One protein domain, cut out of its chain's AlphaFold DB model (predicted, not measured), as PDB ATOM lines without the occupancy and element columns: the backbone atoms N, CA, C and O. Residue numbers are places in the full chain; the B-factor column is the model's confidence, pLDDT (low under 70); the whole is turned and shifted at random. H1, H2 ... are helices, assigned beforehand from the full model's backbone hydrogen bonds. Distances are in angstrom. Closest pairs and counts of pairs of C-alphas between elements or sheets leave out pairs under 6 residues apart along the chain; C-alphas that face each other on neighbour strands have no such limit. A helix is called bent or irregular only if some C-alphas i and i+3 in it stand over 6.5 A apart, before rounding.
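AT A GLANCE: This is residues 3 to 51 of the 51 residues of the protein "Thiamine_BP domain-containing protein" of Microbacterium sp (UniProt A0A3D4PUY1). Two separate helices, H1 and H2, lie toward opposite ends of a strung-out shape, with a long link, residues 15 to 32, between them and no shared core. After H1 the link folds back past that helix, runs on stretched out, and turns at residues 26 to 32 before H2 leads away to the far end. The printed part has 49 residues, with two named helices, H1 then H2, and no named strand; the class is all helix. It is extended, with a radius of gyration of the C-alphas of 18.0 A, and only just flat, with spans of 54 by 27 by 13 A.

IN THESE COORDINATES: H1 is residues 3 to 14, 18.5 A from first to last C-alpha, beginning at C-alpha 3 at (13.755, -43.102, -37.759). H1 is irregular: C-alphas 10 and 13 are 7.2 A apart. The link passes C-alpha 26 at (21.456, -35.542, -25.044). H2 is residues 33 to 49, 24.3 A long, and ends at C-alpha 49 at (35.709, -10.595, -36.972).

HOW THE PARTS SIT: H1 and H2 are apart, with no C-alpha of the one within 8 A of the other. Residues 10 to 16, of which 10 to 14 belong to H1, stand free. Residues 26 to 32 stand free, and so do residues 35 to 51, of which 35 to 49 belong to H2. Of the O i to N i+4 pairs, 6 of 8 in H1 and 12 of 13 in H2 are within hydrogen-bond range.

THE WHOLE: The two C-alphas farthest apart are those of Ser 16 and Ser 51, at 53.9 A. The link from H1 to H2, 18 residues, is long. The printed part has no cut and ends at residue 51, the chain's last residue. The mean pLDDT of the printed part is 93.5, and residues 50 to 51 are under 70.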
ATOM      1  N   ALA A   3      13.181 -43.655 -36.530       96.25
ATOM      2  CA  ALA A   3      13.755 -43.102 -37.759       96.25
ATOM      3  C   ALA A   3      15.052 -43.806 -38.204       96.25
ATOM      4  O   ALA A   3      15.192 -44.153 -39.374       96.25
ATOM      5  N   VAL A   4      15.973 -44.070 -37.269       96.50
ATOM      6  CA  VAL A   4      17.248 -44.760 -37.560       96.50
ATOM      7  C   VAL A   4      17.006 -46.184 -38.071       96.50
ATOM      8  O   VAL A   4      17.672 -46.628 -39.004       96.50
ATOM      9  N   LYS A   5      16.023 -46.891 -37.500       95.81
ATOM     10  CA  LYS A   5      15.650 -48.240 -37.931       95.81
ATOM     11  C   LYS A   5      15.104 -48.225 -39.359       95.81
ATOM     12  O   LYS A   5      15.635 -48.944 -40.199       95.81
ATOM     13  N   ARG A   6      14.136 -47.351 -39.655       97.62
ATOM     14  CA  ARG A   6      13.582 -47.222 -41.015       97.62
ATOM     15  C   ARG A   6      14.649 -46.858 -42.045       97.62
ATOM     16  O   ARG A   6      14.661 -47.420 -43.133       97.62
ATOM     17  N   ALA A   7      15.567 -45.953 -41.695       96.88
ATOM     18  CA  ALA A   7      16.684 -45.599 -42.569       96.88
ATOM     19  C   ALA A   7      17.590 -46.808 -42.854       96.88
ATOM     20  O   ALA A   7      18.000 -47.011 -43.992       96.88
ATOM     21  N   THR A   8      17.854 -47.639 -41.839       97.00
ATOM     22  CA  THR A   8      18.654 -48.868 -41.973       97.00
ATOM     23  C   THR A   8      17.958 -49.907 -42.856       97.00
ATOM     24  O   THR A   8      18.590 -50.486 -43.735       97.00
ATOM     25  N   GLU A   9      16.655 -50.122 -42.660       96.56
ATOM     26  CA  GLU A   9      15.850 -51.063 -43.452       96.56
ATOM     27  C   GLU A   9      15.772 -50.645 -44.923       96.56
ATOM     28  O   GLU A   9      15.921 -51.485 -45.808       96.56
ATOM     29  N   ALA A  10      15.624 -49.345 -45.192       97.19
ATOM     30  CA  ALA A  10      15.563 -48.813 -46.550       97.19
ATOM     31  C   ALA A  10      16.848 -49.067 -47.357       97.19
ATOM     32  O   ALA A  10      16.780 -49.221 -48.575       97.19
ATOM     33  N   VAL A  11      18.011 -49.128 -46.695       96.56
ATOM     34  CA  VAL A  11      19.304 -49.355 -47.365       96.56
ATOM     35  C   VAL A  11      19.759 -50.819 -47.352       96.56
ATOM     36  O   VAL A  11      20.706 -51.178 -48.050       96.56
ATOM     37  N   MET A  12      19.076 -51.682 -46.598       96.06
ATOM     38  CA  MET A  12      19.406 -53.103 -46.459       96.06
ATOM     39  C   MET A  12      19.402 -53.899 -47.782       96.06
ATOM     40  O   MET A  12      20.261 -54.763 -47.934       96.06
ATOM     41  N   PRO A  13      18.533 -53.618 -48.776       97.44
ATOM     42  CA  PRO A  13      18.564 -54.327 -50.059       97.44
ATOM     43  C   PRO A  13      19.845 -54.120 -50.883       97.44
ATOM     44  O   PRO A  13      20.110 -54.897 -51.796       97.44
ATOM     45  N   PHE A  14      20.642 -53.087 -50.586       96.44
ATOM     46  CA  PHE A  14      21.823 -52.723 -51.378       96.44
ATOM     47  C   PHE A  14      23.127 -53.363 -50.879       96.44
ATOM     48  O   PHE A  14      24.193 -53.094 -51.432       96.44
ATOM     49  N   GLY A  15      23.078 -54.216 -49.853       93.69
ATOM     50  CA  GLY A  15      24.263 -54.916 -49.364       93.69
ATOM     51  C   GLY A  15      23.957 -55.948 -48.286       93.69
ATOM     52  O   GLY A  15      22.940 -55.894 -47.610       93.69
ATOM     53  N   SER A  16      24.879 -56.885 -48.070       95.31
ATOM     54  CA  SER A  16      24.738 -57.913 -47.027       95.31
ATOM     55  C   SER A  16      24.867 -57.366 -45.599       95.31
ATOM     56  O   SER A  16      24.573 -58.074 -44.636       95.31
ATOM     57  N   ARG A  17      25.326 -56.116 -45.442       96.44
ATOM     58  CA  ARG A  17      25.516 -55.449 -44.152       96.44
ATOM     59  C   ARG A  17      25.378 -53.934 -44.287       96.44
ATOM     60  O   ARG A  17      25.923 -53.346 -45.215       96.44
ATOM     61  N   VAL A  18      24.760 -53.313 -43.285       96.44
ATOM     62  CA  VAL A  18      24.699 -51.855 -43.105       96.44
ATOM     63  C   VAL A  18      25.487 -51.493 -41.849       96.44
ATOM     64  O   VAL A  18      25.259 -52.070 -40.788       96.44
ATOM     65  N   SER A  19      26.437 -50.566 -41.967       96.12
ATOM     66  CA  SER A  19      27.165 -50.014 -40.819       96.12
ATOM     67  C   SER A  19      26.567 -48.666 -40.442       96.12
ATOM     68  O   SER A  19      26.254 -47.867 -41.322       96.12
ATOM     69  N   LEU A  20      26.424 -48.405 -39.145       96.00
ATOM     70  CA  LEU A  20      25.859 -47.162 -38.630       96.00
ATOM     71  C   LEU A  20      26.903 -46.427 -37.794       96.00
ATOM     72  O   LEU A  20      27.551 -47.019 -36.932       96.00
ATOM     73  N   VAL A  21      27.013 -45.118 -38.009       96.81
ATOM     74  CA  VAL A  21      27.712 -44.199 -37.107       96.81
ATOM     75  C   VAL A  21      26.678 -43.217 -36.595       96.81
ATOM     76  O   VAL A  21      26.114 -42.444 -37.366       96.81
ATOM     77  N   LEU A  22      26.410 -43.264 -35.294       96.25
ATOM     78  CA  LEU A  22      25.420 -42.406 -34.661       96.25
ATOM     79  C   LEU A  22      26.102 -41.481 -33.662       96.25
ATOM     80  O   LEU A  22      26.932 -41.910 -32.862       96.25
ATOM     81  N   LYS A  23      25.702 -40.213 -33.682       93.06
ATOM     82  CA  LYS A  23      25.976 -39.262 -32.609       93.06
ATOM     83  C   LYS A  23      24.644 -38.732 -32.108       93.06
ATOM     84  O   LYS A  23      23.789 -38.361 -32.907       93.06
ATOM     85  N   ALA A  24      24.486 -38.712 -30.795       92.44
ATOM     86  CA  ALA A  24      23.336 -38.128 -30.133       92.44
ATOM     87  C   ALA A  24      23.854 -37.128 -29.106       92.44
ATOM     88  O   ALA A  24      24.724 -37.458 -28.303       92.44
ATOM     89  N   ASP A  25      23.334 -35.910 -29.163       91.50
ATOM     90  CA  ASP A  25      23.587 -34.902 -28.148       91.50
ATOM     91  C   ASP A  25      22.374 -34.852 -27.224       91.50
ATOM     92  O   ASP A  25      21.294 -34.436 -27.639       91.50
ATOM     93  N   ILE A  26      22.539 -35.372 -26.009       91.19
ATOM     94  CA  ILE A  26      21.456 -35.542 -25.044       91.19
ATOM     95  C   ILE A  26      21.773 -34.670 -23.838       91.19
ATOM     96  O   ILE A  26      22.672 -34.981 -23.056       91.19
ATOM     97  N   ARG A  27      21.016 -33.584 -23.687       91.94
ATOM     98  CA  ARG A  27      21.142 -32.639 -22.574       91.94
ATOM     99  C   ARG A  27      19.760 -32.361 -21.982       91.94
ATOM    100  O   ARG A  27      18.954 -31.700 -22.630       91.94
ATOM    101  N   PRO A  28      19.453 -32.883 -20.784       95.31
ATOM    102  CA  PRO A  28      18.162 -32.651 -20.144       95.31
ATOM    103  C   PRO A  28      17.888 -31.159 -19.927       95.31
ATOM    104  O   PRO A  28      18.782 -30.424 -19.518       95.31
ATOM    105  N   GLY A  29      16.653 -30.722 -20.183       95.25
ATOM    106  CA  GLY A  29      16.240 -29.321 -20.023       95.25
ATOM    107  C   GLY A  29      16.663 -28.383 -21.160       95.25
ATOM    108  O   GLY A  29      16.371 -27.196 -21.090       95.25
ATOM    109  N   HIS A  30      17.318 -28.901 -22.202       91.75
ATOM    110  CA  HIS A  30      17.666 -28.155 -23.407       91.75
ATOM    111  C   HIS A  30      16.812 -28.624 -24.590       91.75
ATOM    112  O   HIS A  30      16.791 -29.811 -24.917       91.75
ATOM    113  N   GLU A  31      16.145 -27.686 -25.261       92.88
ATOM    114  CA  GLU A  31      15.356 -27.918 -26.475       92.88
ATOM    115  C   GLU A  31      15.890 -27.046 -27.622       92.88
ATOM    116  O   GLU A  31      16.594 -26.067 -27.386       92.88
ATOM    117  N   GLY A  32      15.610 -27.410 -28.878       92.56
ATOM    118  CA  GLY A  32      16.031 -26.607 -30.042       92.56
ATOM    119  C   GLY A  32      17.549 -26.543 -30.278       92.56
ATOM    120  O   GLY A  32      18.039 -25.665 -30.978       92.56
ATOM    121  N   GLU A  33      18.324 -27.473 -29.713       93.81
ATOM    122  CA  GLU A  33      19.795 -27.418 -29.729       93.81
ATOM    123  C   GLU A  33      20.440 -27.578 -31.116       93.81
ATOM    124  O   GLU A  33      21.643 -27.359 -31.240       93.81
ATOM    125  N   LEU A  34      19.704 -27.969 -32.162       92.44
ATOM    126  CA  LEU A  34      20.237 -27.921 -33.529       92.44
ATOM    127  C   LEU A  34      20.424 -26.467 -33.968       92.44
ATOM    128  O   LEU A  34      21.553 -26.064 -34.239       92.44
ATOM    129  N   ASP A  35      19.350 -25.681 -33.935       95.31
ATOM    130  CA  ASP A  35      19.365 -24.271 -34.331       95.31
ATOM    131  C   ASP A  35      20.184 -23.438 -33.340       95.31
ATOM    132  O   ASP A  35      21.095 -22.709 -33.729       95.31
ATOM    133  N   GLY A  36      19.983 -23.656 -32.035       94.50
ATOM    134  CA  GLY A  36      20.702 -22.913 -30.996       94.50
ATOM    135  C   GLY A  36      22.227 -23.095 -31.037       94.50
ATOM    136  O   GLY A  36      22.968 -22.222 -30.583       94.50
ATOM    137  N   LYS A  37      22.739 -24.209 -31.582       93.12
ATOM    138  CA  LYS A  37      24.184 -24.374 -31.821       93.12
ATOM    139  C   LYS A  37      24.683 -23.506 -32.963       93.12
ATOM    140  O   LYS A  37      25.771 -22.954 -32.826       93.12
ATOM    141  N   ILE A  38      23.920 -23.425 -34.049       96.62
ATOM    142  CA  ILE A  38      24.266 -22.600 -35.204       96.62
ATOM    143  C   ILE A  38      24.277 -21.133 -34.784       96.62
ATOM    144  O   ILE A  38      25.311 -20.489 -34.913       96.62
ATOM    145  N   GLU A  39      23.224 -20.659 -34.118       96.38
ATOM    146  CA  GLU A  39      23.154 -19.270 -33.645       96.38
ATOM    147  C   GLU A  39      24.315 -18.899 -32.707       96.38
ATOM    148  O   GLU A  39      24.866 -17.800 -32.770       96.38
ATOM    149  N   ARG A  40      24.694 -19.803 -31.790       94.88
ATOM    150  CA  ARG A  40      25.843 -19.582 -30.897       94.88
ATOM    151  C   ARG A  40      27.158 -19.508 -31.666       94.88
ATOM    152  O   ARG A  40      28.014 -18.714 -31.284       94.88
ATOM    153  N   LEU A  41      27.320 -20.347 -32.686       96.56
ATOM    154  CA  LEU A  41      28.507 -20.358 -33.532       96.56
ATOM    155  C   LEU A  41      28.600 -19.072 -34.359       96.56
ATOM    156  O   LEU A  41      29.644 -18.433 -34.340       96.56
ATOM    157  N   GLU A  42      27.513 -18.675 -35.019       97.19
ATOM    158  CA  GLU A  42      27.453 -17.464 -35.844       97.19
ATOM    159  C   GLU A  42      27.807 -16.218 -35.026       97.19
ATOM    160  O   GLU A  42      28.728 -15.493 -35.386       97.19
ATOM    161  N   ARG A  43      27.213 -16.047 -33.835       96.75
ATOM    162  CA  ARG A  43      27.578 -14.935 -32.937       96.75
ATOM    163  C   ARG A  43      29.051 -14.928 -32.530       96.75
ATOM    164  O   ARG A  43      29.619 -13.861 -32.315       96.75
ATOM    165  N   ALA A  44      29.648 -16.105 -32.333       96.25
ATOM    166  CA  ALA A  44      31.052 -16.205 -31.948       96.25
ATOM    167  C   ALA A  44      31.985 -15.819 -33.103       96.25
ATOM    168  O   ALA A  44      33.021 -15.211 -32.853       96.25
ATOM    169  N   ILE A  45      31.607 -16.151 -34.341       96.88
ATOM    170  CA  ILE A  45      32.332 -15.753 -35.552       96.88
ATOM    171  C   ILE A  45      32.229 -14.235 -35.741       96.88
ATOM    172  O   ILE A  45      33.261 -13.573 -35.799       96.88
ATOM    173  N   ASP A  46      31.019 -13.672 -35.702       95.75
ATOM    174  CA  ASP A  46      30.803 -12.225 -35.859       95.75
ATOM    175  C   ASP A  46      31.575 -11.405 -34.812       95.75
ATOM    176  O   ASP A  46      32.153 -10.359 -35.109       95.75
ATOM    177  N   GLY A  47      31.609 -11.888 -33.566       92.38
ATOM    178  CA  GLY A  47      32.365 -11.250 -32.490       92.38
ATOM    179  C   GLY A  47      33.886 -11.340 -32.658       92.38
ATOM    180  O   GLY A  47      34.588 -10.464 -32.157       92.38
ATOM    181  N   ALA A  48      34.393 -12.368 -33.345       88.19
ATOM    182  CA  ALA A  48      35.818 -12.529 -33.635       88.19
ATOM    183  C   ALA A  48      36.271 -11.656 -34.816       88.19
ATOM    184  O   ALA A  48      37.375 -11.119 -34.787       88.19
ATOM    185  N   ASP A  49      35.416 -11.464 -35.822       82.44
ATOM    186  CA  ASP A  49      35.709 -10.595 -36.972       82.44
ATOM    187  C   ASP A  49      35.645  -9.096 -36.620       82.44
ATOM    188  O   ASP A  49      36.216  -8.258 -37.317       82.44
ATOM    189  N   ALA A  50      34.969  -8.744 -35.524       69.69
ATOM    190  CA  ALA A  50      34.882  -7.378 -35.010       69.69
ATOM    191  C   ALA A  50      36.075  -6.956 -34.120       69.69
ATOM    192  O   ALA A  50      36.071  -5.824 -33.622       69.69
ATOM    193  N   SER A  51      37.054  -7.845 -33.888       55.56
ATOM    194  CA  SER A  51      38.213  -7.627 -32.999       55.56
ATOM    195  C   SER A  51      39.538  -7.393 -33.717       55.56
ATOM    196  O   SER A  51      39.757  -8.018 -34.776       55.56
TER     197      SER A  51